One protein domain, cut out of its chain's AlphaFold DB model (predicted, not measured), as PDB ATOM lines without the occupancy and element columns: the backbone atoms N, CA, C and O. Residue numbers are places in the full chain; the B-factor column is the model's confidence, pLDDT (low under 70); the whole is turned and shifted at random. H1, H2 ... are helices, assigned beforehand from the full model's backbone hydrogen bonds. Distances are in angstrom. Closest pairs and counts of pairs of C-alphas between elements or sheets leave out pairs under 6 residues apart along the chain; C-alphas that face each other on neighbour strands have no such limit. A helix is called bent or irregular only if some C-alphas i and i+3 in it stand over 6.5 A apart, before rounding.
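Overview. This is residues 5 to 56 and 99 to 131 of the 133 residues of the protein "Putative 5-methylcytosine-specific restriction enzyme subunit McrC" of Coprococcus comes ATCC 27758 (UniProt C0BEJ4). One long helix, H4, runs through the middle, with the hairpin of H5 and H6 on one side of it and the short helix H3 on the other; beyond H3 the chain turns through the little H2 to H1, so that H1 to H3 make a small folded end piece. H4, H5 and H6 form a three-helix bundle, up and down, each running against the one before it, though H4 stands obliquely to the other two. The printed part has 85 residues with six named helices, H1 to H6 in order along the chain, and no named strand: the class is all helix. It is compact, with a radius of gyration of the C-alphas of 12.8 A, and spans 33 by 27 by 19 A.

Along the chain. H1 is residues 5 to 14, 14.4 A from first to last C-alpha, with C-alpha 5 at (192.551, 178.281, 157.685). H2 is residues 16 to 19, 5.3 A. H3 is residues 21 to 27, 10.7 A; it is irregular, with C-alphas 22 and 25 7.5 A apart. H4, the longest, is residues 34 to 52, 27.6 A, beginning with C-alpha 34 at (183.821, 176.264, 156.186). H5 is residues 100 to 114, 21.4 A. H6 is residues 119 to 129, 15.2 A, ending with C-alpha 129 at (177.681, 166.186, 138.978).

Arrangement. H4 is the hub, touching H3, H5 and H6. H6 touches it, closest at the C-alphas of Asp 43 and Leu 125, 6.4 A, the same way at a tilt of 36 degrees, only just steep. H5 touches it with residues 109 to 112 alone, closest at the C-alphas of Ala 39 and Leu 112, 6.6 A, opposite ways at a steep tilt of 40 degrees. H5 and H6 form a helical hairpin at a shallow tilt of 24 degrees; their closest C-alphas, of Leu 113 and Lys 122, are 5.8 A apart. H3 and H4 form another, at a shallow tilt of 17 degrees; their closest C-alphas, of Leu 26 and Ala 40, are 7.5 A apart. H1 and H3 only just touch, with 3 pairs of C-alphas within 8 A, the closest those of Gln 5 and Ala 27, 6.8 A. H1 and H2 touch only at the corner, closest at the C-alphas of Ser 12 and Leu 18, 4.9 A. H1 and H3 are each apart from H5 and H6. Every O i to N i+4 pair is within hydrogen-bond range in H1 and H6, against 13 of 15 in H4, 10 of 11 in H5 and 0 of 3 in H3, where 3 of 4 O i to N i+3 pairs are within range; H2 is too short for an i+4 pair.

Size, cuts and confidence. The C-alphas farthest apart, of His 32 and Arg 56, are 35.4 A apart. Residues 57 to 98 are not printed; C-alphas 56 and 99 are 6.8 A apart across the cut, which lies in the link from H4 to H5. Of the links printed whole, H3 to H4 is short and the others are tight. The mean pLDDT of the printed part is 91.8, and no printed residue is under 70.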
ATOM      1  N   GLN A   5     191.226 178.841 157.946       88.88
ATOM      2  CA  GLN A   5     192.551 178.281 157.685       88.88
ATOM      3  C   GLN A   5     193.024 177.323 158.795       88.88
ATOM      4  O   GLN A   5     193.587 176.269 158.509       88.88
ATOM      5  N   ASN A   6     192.719 177.618 160.063       90.44
ATOM      6  CA  ASN A   6     193.064 176.725 161.174       90.44
ATOM      7  C   ASN A   6     192.281 175.412 161.087       90.44
ATOM      8  O   ASN A   6     192.809 174.356 161.421       90.44
ATOM      9  N   ILE A   7     191.038 175.464 160.597       90.81
ATOM     10  CA  ILE A   7     190.225 174.268 160.355       90.81
ATOM     11  C   ILE A   7     190.869 173.404 159.270       90.81
ATOM     12  O   ILE A   7     190.968 172.193 159.453       90.81
ATOM     13  N   TYR A   8     191.381 174.007 158.192       91.00
ATOM     14  CA  TYR A   8     192.138 173.269 157.178       91.00
ATOM     15  C   TYR A   8     193.366 172.562 157.769       91.00
ATOM     16  O   TYR A   8     193.559 171.379 157.502       91.00
ATOM     17  N   TYR A   9     194.161 173.237 158.605       90.19
ATOM     18  CA  TYR A   9     195.335 172.616 159.233       90.19
ATOM     19  C   TYR A   9     194.975 171.494 160.214       90.19
ATOM     20  O   TYR A   9     195.629 170.455 160.230       90.19
ATOM     21  N   MET A  10     193.910 171.659 161.003       92.31
ATOM     22  CA  MET A  10     193.419 170.589 161.878       92.31
ATOM     23  C   MET A  10     192.945 169.377 161.067       92.31
ATOM     24  O   MET A  10     193.244 168.236 161.418       92.31
ATOM     25  N   LEU A  11     192.252 169.613 159.950       91.25
ATOM     26  CA  LEU A  11     191.831 168.549 159.043       91.25
ATOM     27  C   LEU A  11     193.018 167.887 158.343       91.25
ATOM     28  O   LEU A  11     193.024 166.670 158.225       91.25
ATOM     29  N   SER A  12     194.029 168.635 157.901       90.25
ATOM     30  CA  SER A  12     195.207 168.049 157.251       90.25
ATOM     31  C   SER A  12     196.090 167.265 158.215       90.25
ATOM     32  O   SER A  12     196.746 166.305 157.809       90.25
ATOM     33  N   TYR A  13     196.059 167.616 159.500       90.81
ATOM     34  CA  TYR A  13     196.639 166.800 160.555       90.81
ATOM     35  C   TYR A  13     195.867 165.484 160.747       90.81
ATOM     36  O   TYR A  13     196.473 164.416 160.759       90.81
ATOM     37  N   ALA A  14     194.534 165.544 160.847       93.25
ATOM     38  CA  ALA A  14     193.694 164.363 161.069       93.25
ATOM     39  C   ALA A  14     193.594 163.437 159.839       93.25
ATOM     40  O   ALA A  14     193.517 162.217 159.978       93.25
ATOM     41  N   PHE A  15     193.602 164.004 158.632       88.81
ATOM     42  CA  PHE A  15     193.420 163.298 157.368       88.81
ATOM     43  C   PHE A  15     194.663 163.450 156.488       88.81
ATOM     44  O   PHE A  15     194.807 164.424 155.745       88.81
ATOM     45  N   GLN A  16     195.524 162.428 156.495       85.19
ATOM     46  CA  GLN A  16     196.763 162.388 155.701       85.19
ATOM     47  C   GLN A  16     196.535 162.638 154.198       85.19
ATOM     48  O   GLN A  16     197.404 163.179 153.520       85.19
ATOM     49  N   ALA A  17     195.346 162.316 153.674       84.06
ATOM     50  CA  ALA A  17     194.976 162.579 152.283       84.06
ATOM     51  C   ALA A  17     195.108 164.064 151.882       84.06
ATOM     52  O   ALA A  17     195.453 164.357 150.738       84.06
ATOM     53  N   LEU A  18     194.889 164.995 152.819       83.06
ATOM     54  CA  LEU A  18     194.993 166.441 152.591       83.06
ATOM     55  C   LEU A  18     196.437 166.966 152.647       83.06
ATOM     56  O   LEU A  18     196.678 168.127 152.334       83.06
ATOM     57  N   GLN A  19     197.411 166.128 153.011       78.38
ATOM     58  CA  GLN A  19     198.835 166.492 153.008       78.38
ATOM     59  C   GLN A  19     199.476 166.343 151.619       78.38
ATOM     60  O   GLN A  19     200.605 166.785 151.398       78.38
ATOM     61  N   ALA A  20     198.771 165.729 150.661       78.69
ATOM     62  CA  ALA A  20     199.274 165.545 149.305       78.69
ATOM     63  C   ALA A  20     199.562 166.894 148.620       78.69
ATOM     64  O   ALA A  20     198.839 167.873 148.812       78.69
ATOM     65  N   GLN A  21     200.585 166.931 147.752       74.56
ATOM     66  CA  GLN A  21     201.008 168.154 147.041       74.56
ATOM     67  C   GLN A  21     199.854 168.842 146.307       74.56
ATOM     68  O   GLN A  21     199.799 170.066 146.249       74.56
ATOM     69  N   ASN A  22     198.894 168.050 145.833       79.06
ATOM     70  CA  ASN A  22     197.714 168.540 145.142       79.06
ATOM     71  C   ASN A  22     196.828 169.443 146.007       79.06
ATOM     72  O   ASN A  22     196.025 170.152 145.432       79.06
ATOM     73  N   TYR A  23     196.932 169.475 147.336       83.69
ATOM     74  CA  TYR A  23     196.089 170.333 148.185       83.69
ATOM     75  C   TYR A  23     196.803 171.585 148.705       83.69
ATOM     76  O   TYR A  23     196.163 172.411 149.348       83.69
ATOM     77  N   LYS A  24     198.092 171.787 148.389       80.88
ATOM     78  CA  LYS A  24     198.886 172.909 148.926       80.88
ATOM     79  C   LYS A  24     198.270 174.284 148.653       80.88
ATOM     80  O   LYS A  24     198.256 175.110 149.557       80.88
ATOM     81  N   ASP A  25     197.687 174.489 147.473       84.38
ATOM     82  CA  ASP A  25     197.051 175.767 147.108       84.38
ATOM     83  C   ASP A  25     195.867 176.124 148.029       84.38
ATOM     84  O   ASP A  25     195.603 177.299 148.277       84.38
ATOM     85  N   LEU A  26     195.187 175.115 148.597       85.50
ATOM     86  CA  LEU A  26     194.076 175.319 149.533       85.50
ATOM     87  C   LEU A  26     194.553 175.838 150.895       85.50
ATOM     88  O   LEU A  26     193.774 176.443 151.620       85.50
ATOM     89  N   ALA A  27     195.825 175.637 151.253       81.88
ATOM     90  CA  ALA A  27     196.381 176.181 152.492       81.88
ATOM     91  C   ALA A  27     196.524 177.712 152.445       81.88
ATOM     92  O   ALA A  27     196.576 178.357 153.492       81.88
ATOM     93  N   THR A  28     196.619 178.276 151.237       82.81
ATOM     94  CA  THR A  28     196.844 179.705 150.979       82.81
ATOM     95  C   THR A  28     195.603 180.441 150.472       82.81
ATOM     96  O   THR A  28     195.606 181.668 150.414       82.81
ATOM     97  N   GLU A  29     194.545 179.721 150.089       86.50
ATOM     98  CA  GLU A  29     193.286 180.315 149.632       86.50
ATOM     99  C   GLU A  29     192.486 180.891 150.816       86.50
ATOM    100  O   GLU A  29     192.342 180.269 151.869       86.50
ATOM    101  N   ASN A  30     191.929 182.090 150.630       86.12
ATOM    102  CA  ASN A  30     191.082 182.730 151.631       86.12
ATOM    103  C   ASN A  30     189.631 182.255 151.497       86.12
ATOM    104  O   ASN A  30     188.951 182.545 150.511       86.12
ATOM    105  N   PHE A  31     189.130 181.577 152.531       91.38
ATOM    106  CA  PHE A  31     187.756 181.082 152.588       91.38
ATOM    107  C   PHE A  31     186.901 181.895 153.559       91.38
ATOM    108  O   PHE A  31     187.248 182.064 154.726       91.38
ATOM    109  N   HIS A  32     185.734 182.337 153.090       89.75
ATOM    110  CA  HIS A  32     184.784 183.118 153.888       89.75
ATOM    111  C   HIS A  32     184.057 182.277 154.949       89.75
ATOM    112  O   HIS A  32     183.602 182.806 155.960       89.75
ATOM    113  N   ASN A  33     183.912 180.971 154.719       92.81
ATOM    114  CA  ASN A  33     183.280 180.035 155.644       92.81
ATOM    115  C   ASN A  33     183.798 178.603 155.414       92.81
ATOM    116  O   ASN A  33     184.546 178.333 154.475       92.81
ATOM    117  N   THR A  34     183.396 177.668 156.272       93.06
ATOM    118  CA  THR A  34     183.821 176.264 156.186       93.06
ATOM    119  C   THR A  34     183.220 175.514 155.000       93.06
ATOM    120  O   THR A  34     183.869 174.618 154.470       93.06
ATOM    121  N   ALA A  35     182.017 175.876 154.543       95.06
ATOM    122  CA  ALA A  35     181.401 175.248 153.375       95.06
ATOM    123  C   ALA A  35     182.204 175.533 152.097       95.06
ATOM    124  O   ALA A  35     182.340 174.651 151.254       95.06
ATOM    125  N   GLU A  36     182.783 176.728 151.987       95.19
ATOM    126  CA  GLU A  36     183.688 177.105 150.904       95.19
ATOM    127  C   GLU A  36     184.950 176.238 150.890       95.19
ATOM    128  O   GLU A  36     185.297 175.684 149.848       95.19
ATOM    129  N   LEU A  37     185.578 176.048 152.055       94.56
ATOM    130  CA  LEU A  37     186.725 175.153 152.202       94.56
ATOM    131  C   LEU A  37     186.363 173.712 151.808       94.56
ATOM    132  O   LEU A  37     187.055 173.094 151.001       94.56
ATOM    133  N   CYS A  38     185.258 173.180 152.337       95.00
ATOM    134  CA  CYS A  38     184.800 171.825 152.026       95.00
ATOM    135  C   CYS A  38     184.496 171.646 150.535       95.00
ATOM    136  O   CYS A  38     184.856 170.624 149.953       95.00
ATOM    137  N   ALA A  39     183.865 172.638 149.901       96.19
ATOM    138  CA  ALA A  39     183.579 172.597 148.474       96.19
ATOM    139  C   ALA A  39     184.860 172.635 147.633       96.19
ATOM    140  O   ALA A  39     184.938 171.913 146.645       96.19
ATOM    141  N   ALA A  40     185.873 173.405 148.038       95.00
ATOM    142  CA  ALA A  40     187.178 173.436 147.377       95.00
ATOM    143  C   ALA A  40     187.904 172.087 147.465       95.00
ATOM    144  O   ALA A  40     188.400 171.569 146.464       95.00
ATOM    145  N   ILE A  41     187.925 171.496 148.666       94.25
ATOM    146  CA  ILE A  41     188.512 170.175 148.902       94.25
ATOM    147  C   ILE A  41     187.804 169.133 148.035       94.25
ATOM    148  O   ILE A  41     188.470 168.361 147.341       94.25
ATOM    149  N   LEU A  42     186.468 169.115 148.050       95.00
ATOM    150  CA  LEU A  42     185.677 168.130 147.319       95.00
ATOM    151  C   LEU A  42     185.846 168.274 145.802       95.00
ATOM    152  O   LEU A  42     186.092 167.281 145.124       95.00
ATOM    153  N   ASP A  43     185.781 169.498 145.278       94.94
ATOM    154  CA  ASP A  43     185.961 169.795 143.854       94.94
ATOM    155  C   ASP A  43     187.320 169.296 143.338       94.94
ATOM    156  O   ASP A  43     187.398 168.575 142.336       94.94
ATOM    157  N   LYS A  44     188.393 169.577 144.089       93.25
ATOM    158  CA  LYS A  44     189.746 169.124 143.749       93.25
ATOM    159  C   LYS A  44     189.883 167.604 143.855       93.25
ATOM    160  O   LYS A  44     190.443 166.976 142.956       93.25
ATOM    161  N   SER A  45     189.330 167.010 144.913       91.62
ATOM    162  CA  SER A  45     189.361 165.559 145.146       91.62
ATOM    163  C   SER A  45     188.665 164.794 144.019       91.62
ATOM    164  O   SER A  45     189.246 163.874 143.442       91.62
ATOM    165  N   ILE A  46     187.450 165.212 143.650       93.88
ATOM    166  CA  ILE A  46     186.667 164.588 142.577       93.88
ATOM    167  C   ILE A  46     187.351 164.800 141.230       93.88
ATOM    168  O   ILE A  46     187.440 163.862 140.447       93.88
ATOM    169  N   SER A  47     187.895 165.988 140.962       93.19
ATOM    170  CA  SER A  47     188.625 166.250 139.715       93.19
ATOM    171  C   SER A  47     189.828 165.316 139.537       93.19
ATOM    172  O   SER A  47     190.102 164.851 138.431       93.19
ATOM    173  N   ILE A  48     190.545 165.004 140.622       91.12
ATOM    174  CA  ILE A  48     191.639 164.022 140.607       91.12
ATOM    175  C   ILE A  48     191.091 162.604 140.405       91.12
ATOM    176  O   ILE A  48     191.654 161.841 139.619       91.12
ATOM    177  N   GLN A  49     190.001 162.252 141.089       90.56
ATOM    178  CA  GLN A  49     189.375 160.935 140.980       90.56
ATOM    179  C   GLN A  49     188.837 160.672 139.567       90.56
ATOM    180  O   GLN A  49     189.106 159.619 139.002       90.56
ATOM    181  N   LEU A  50     188.168 161.647 138.946       92.44
ATOM    182  CA  LEU A  50     187.611 161.528 137.597       92.44
ATOM    183  C   LEU A  50     188.679 161.258 136.536       92.44
ATOM    184  O   LEU A  50     188.424 160.490 135.614       92.44
ATOM    185  N   LYS A  51     189.896 161.797 136.692       91.31
ATOM    186  CA  LYS A  51     191.026 161.478 135.796       91.31
ATOM    187  C   LYS A  51     191.416 159.996 135.828       91.31
ATOM    188  O   LYS A  51     191.992 159.508 134.864       91.31
ATOM    189  N   ARG A  52     191.125 159.294 136.927       90.50
ATOM    190  CA  ARG A  52     191.347 157.846 137.090       90.50
ATOM    191  C   ARG A  52     190.099 157.015 136.764       90.50
ATOM    192  O   ARG A  52     190.195 155.796 136.689       90.50
ATOM    193  N   GLY A  53     188.956 157.668 136.556       90.94
ATOM    194  CA  GLY A  53     187.644 157.045 136.417       90.94
ATOM    195  C   GLY A  53     186.881 156.957 137.742       90.94
ATOM    196  O   GLY A  53     187.459 156.920 138.829       90.94
ATOM    197  N   LEU A  54     185.549 156.929 137.648       91.75
ATOM    198  CA  LEU A  54     184.699 156.645 138.803       91.75
ATOM    199  C   LEU A  54     184.861 155.187 139.227       91.75
ATOM    200  O   LEU A  54     184.895 154.293 138.380       91.75
ATOM    201  N   GLY A  55     184.914 154.965 140.541       89.44
ATOM    202  CA  GLY A  55     184.939 153.619 141.101       89.44
ATOM    203  C   GLY A  55     183.699 152.852 140.655       89.44
ATOM    204  O   GLY A  55     182.583 153.365 140.762       89.44
ATOM    205  N   ARG A  56     183.909 151.649 140.132       92.38
ATOM    206  CA  ARG A  56     182.853 150.718 139.735       92.38
ATOM    207  C   ARG A  56     182.936 149.496 140.616       92.38
ATOM    208  O   ARG A  56     184.038 149.082 140.967       92.38
ATOM    209  N   THR A  99     177.543 153.013 142.939       93.06
ATOM    210  CA  THR A  99     178.023 152.439 144.198       93.06
ATOM    211  C   THR A  99     177.698 153.361 145.371       93.06
ATOM    212  O   THR A  99     177.547 154.575 145.202       93.06
ATOM    213  N   GLN A 100     177.661 152.814 146.588       92.75
ATOM    214  CA  GLN A 100     177.430 153.602 147.806       92.75
ATOM    215  C   GLN A 100     178.418 154.774 147.932       92.75
ATOM    216  O   GLN A 100     178.026 155.885 148.288       92.75
ATOM    217  N   PHE A 101     179.690 154.564 147.585       93.12
ATOM    218  CA  PHE A 101     180.701 155.622 147.613       93.12
ATOM    219  C   PHE A 101     180.367 156.767 146.652       93.12
ATOM    220  O   PHE A 101     180.392 157.934 147.047       93.12
ATOM    221  N   ASN A 102     179.987 156.453 145.413       94.75
ATOM    222  CA  ASN A 102     179.619 157.474 144.435       94.75
ATOM    223  C   ASN A 102     178.303 158.177 144.814       94.75
ATOM    224  O   ASN A 102     178.176 159.383 144.595       94.75
ATOM    225  N   GLN A 103     177.364 157.479 145.461       95.00
ATOM    226  CA  GLN A 103     176.148 158.081 146.018       95.00
ATOM    227  C   GLN A 103     176.452 159.060 147.160       95.00
ATOM    228  O   GLN A 103     175.849 160.137 147.210       95.00
ATOM    229  N   ILE A 104     177.399 158.738 148.051       96.25
ATOM    230  CA  ILE A 104     177.847 159.644 149.124       96.25
ATOM    231  C   ILE A 104     178.457 160.910 148.518       96.25
ATOM    232  O   ILE A 104     178.093 162.020 148.912       96.25
ATOM    233  N   ILE A 105     179.333 160.764 147.521       95.94
ATOM    234  CA  ILE A 105     179.958 161.898 146.830       95.94
ATOM    235  C   ILE A 105     178.889 162.769 146.148       95.94
ATOM    236  O   ILE A 105     178.842 163.981 146.380       95.94
ATOM    237  N   LYS A 106     177.981 162.155 145.375       96.75
ATOM    238  CA  LYS A 106     176.858 162.833 144.702       96.75
ATOM    239  C   LYS A 106     175.987 163.600 145.696       96.75
ATOM    240  O   LYS A 106     175.720 164.784 145.502       96.75
ATOM    241  N   SER A 107     175.602 162.956 146.793       97.50
ATOM    242  CA  SER A 107     174.763 163.560 147.835       97.50
ATOM    243  C   SER A 107     175.468 164.715 148.546       97.50
ATOM    244  O   SER A 107     174.852 165.750 148.798       97.50
ATOM    245  N   THR A 108     176.771 164.587 148.804       97.62
ATOM    246  CA  THR A 108     177.580 165.646 149.425       97.62
ATOM    247  C   THR A 108     177.691 166.870 148.513       97.62
ATOM    248  O   THR A 108     177.526 167.998 148.975       97.62
ATOM    249  N   MET A 109     177.882 166.677 147.202       97.12
ATOM    250  CA  MET A 109     177.843 167.784 146.237       97.12
ATOM    251  C   MET A 109     176.474 168.477 146.223       97.12
ATOM    252  O   MET A 109     176.405 169.706 146.265       97.12
ATOM    253  N   LEU A 110     175.377 167.711 146.217       97.31
ATOM    254  CA  LEU A 110     174.016 168.262 146.257       97.31
ATOM    255  C   LEU A 110     173.736 169.049 147.547       97.31
ATOM    256  O   LEU A 110     173.053 170.075 147.500       97.31
ATOM    257  N   LEU A 111     174.280 168.605 148.683       97.75
ATOM    258  CA  LEU A 111     174.224 169.330 149.953       97.75
ATOM    259  C   LEU A 111     174.962 170.675 149.846       97.75
ATOM    260  O   LEU A 111     174.394 171.720 150.164       97.75
ATOM    261  N   LEU A 112     176.200 170.668 149.344       97.19
ATOM    262  CA  LEU A 112     177.023 171.875 149.212       97.19
ATOM    263  C   LEU A 112     176.438 172.890 148.224       97.19
ATOM    264  O   LEU A 112     176.559 174.093 148.442       97.19
ATOM    265  N   LEU A 113     175.729 172.447 147.181       96.88
ATOM    266  CA  LEU A 113     175.028 173.354 146.264       96.88
ATOM    267  C   LEU A 113     173.944 174.200 146.948       96.88
ATOM    268  O   LEU A 113     173.661 175.313 146.492       96.88
ATOM    269  N   LYS A 114     173.357 173.690 148.037       96.50
ATOM    270  CA  LYS A 114     172.380 174.409 148.868       96.50
ATOM    271  C   LYS A 114     173.046 175.280 149.938       96.50
ATOM    272  O   LYS A 114     172.378 176.130 150.517       96.50
ATOM    273  N   ALA A 115     174.340 175.095 150.190       95.75
ATOM    274  CA  ALA A 115     175.086 175.860 151.178       95.75
ATOM    275  C   ALA A 115     175.454 177.271 150.678       95.75
ATOM    276  O   ALA A 115     175.316 177.623 149.495       95.75
ATOM    277  N   ASN A 116     175.948 178.090 151.610       95.62
ATOM    278  CA  ASN A 116     176.461 179.426 151.333       95.62
ATOM    279  C   ASN A 116     177.874 179.352 150.723       95.62
ATOM    280  O   ASN A 116     178.870 179.541 151.416       95.62
ATOM    281  N   ILE A 117     177.939 179.025 149.433       96.25
ATOM    282  CA  ILE A 117     179.167 179.003 148.630       96.25
ATOM    283  C   ILE A 117     179.017 179.889 147.386       96.25
ATOM    284  O   ILE A 117     177.910 180.099 146.878       96.25
ATOM    285  N   THR A 118     180.140 180.381 146.880       96.06
ATOM    286  CA  THR A 118     180.270 181.239 145.702       96.06
ATOM    287  C   THR A 118     179.691 180.598 144.443       96.06
ATOM    288  O   THR A 118     179.729 179.383 144.234       96.06
ATOM    289  N   ASN A 119     179.176 181.440 143.543       95.62
ATOM    290  CA  ASN A 119     178.579 180.988 142.283       95.62
ATOM    291  C   ASN A 119     179.577 180.250 141.379       95.62
ATOM    292  O   ASN A 119     179.193 179.316 140.676       95.62
ATOM    293  N   THR A 120     180.855 180.633 141.422       95.12
ATOM    294  CA  THR A 120     181.947 179.950 140.713       95.12
ATOM    295  C   THR A 120     182.087 178.505 141.189       95.12
ATOM    296  O   THR A 120     182.053 177.582 140.375       95.12
ATOM    297  N   ARG A 121     182.126 178.290 142.509       94.56
ATOM    298  CA  ARG A 121     182.205 176.960 143.124       94.56
ATOM    299  C   ARG A 121     180.941 176.136 142.861       94.56
ATOM    300  O   ARG A 121     181.041 174.973 142.480       94.56
ATOM    301  N   LYS A 122     179.746 176.745 142.937       96.94
ATOM    302  CA  LYS A 122     178.479 176.083 142.550       96.94
ATOM    303  C   LYS A 122     178.498 175.605 141.102       96.94
ATOM    304  O   LYS A 122     178.028 174.506 140.818       96.94
ATOM    305  N   LYS A 123     179.023 176.419 140.182       96.94
ATOM    306  CA  LYS A 123     179.151 176.049 138.766       96.94
ATOM    307  C   LYS A 123     180.088 174.854 138.591       96.94
ATOM    308  O   LYS A 123     179.730 173.925 137.874       96.94
ATOM    309  N   SER A 124     181.228 174.848 139.284       96.44
ATOM    310  CA  SER A 124     182.173 173.727 139.242       96.44
ATOM    311  C   SER A 124     181.541 172.422 139.739       96.44
ATOM    312  O   SER A 124     181.506 171.435 139.005       96.44
ATOM    313  N   LEU A 125     180.893 172.445 140.911       96.69
ATOM    314  CA  LEU A 125     180.203 171.270 141.459       96.69
ATOM    315  C   LEU A 125     179.082 170.755 140.541       96.69
ATOM    316  O   LEU A 125     178.902 169.546 140.407       96.69
ATOM    317  N   ARG A 126     178.336 171.646 139.872       96.50
ATOM    318  CA  ARG A 126     177.319 171.244 138.882       96.50
ATOM    319  C   ARG A 126     177.927 170.543 137.673       96.50
ATOM    320  O   ARG A 126     177.351 169.566 137.212       96.50
ATOM    321  N   ASN A 127     179.076 171.008 137.187       95.81
ATOM    322  CA  ASN A 127     179.779 170.347 136.090       95.81
ATOM    323  C   ASN A 127     180.267 168.955 136.509       95.81
ATOM    324  O   ASN A 127     180.120 168.004 135.749       95.81
ATOM    325  N   LEU A 128     180.792 168.818 137.732       95.50
ATOM    326  CA  LEU A 128     181.226 167.527 138.267       95.50
ATOM    327  C   LEU A 128     180.062 166.544 138.451       95.50
ATOM    328  O   LEU A 128     180.221 165.354 138.190       95.50
ATOM    329  N   LEU A 129     178.877 167.024 138.837       95.06
ATOM    330  CA  LEU A 129     177.681 166.186 138.978       95.06
ATOM    331  C   LEU A 129     177.254 165.493 137.678       95.06
ATOM    332  O   LEU A 129     176.651 164.428 137.756       95.06
ATOM    333  N   LEU A 130     177.594 166.039 136.504       93.06
ATOM    334  CA  LEU A 130     177.266 165.427 135.209       93.06
ATOM    335  C   LEU A 130     177.913 164.050 135.013       93.06
ATOM    336  O   LEU A 130     177.433 163.264 134.204       93.06
ATOM    337  N   PHE A 131     178.984 163.748 135.749       92.31
ATOM    338  CA  PHE A 131     179.646 162.446 135.691       92.31
ATOM    339  C   PHE A 131     178.973 161.384 136.577       92.31
ATOM    340  O   PHE A 131     179.256 160.199 136.416       92.31
TER     341      PHE A 131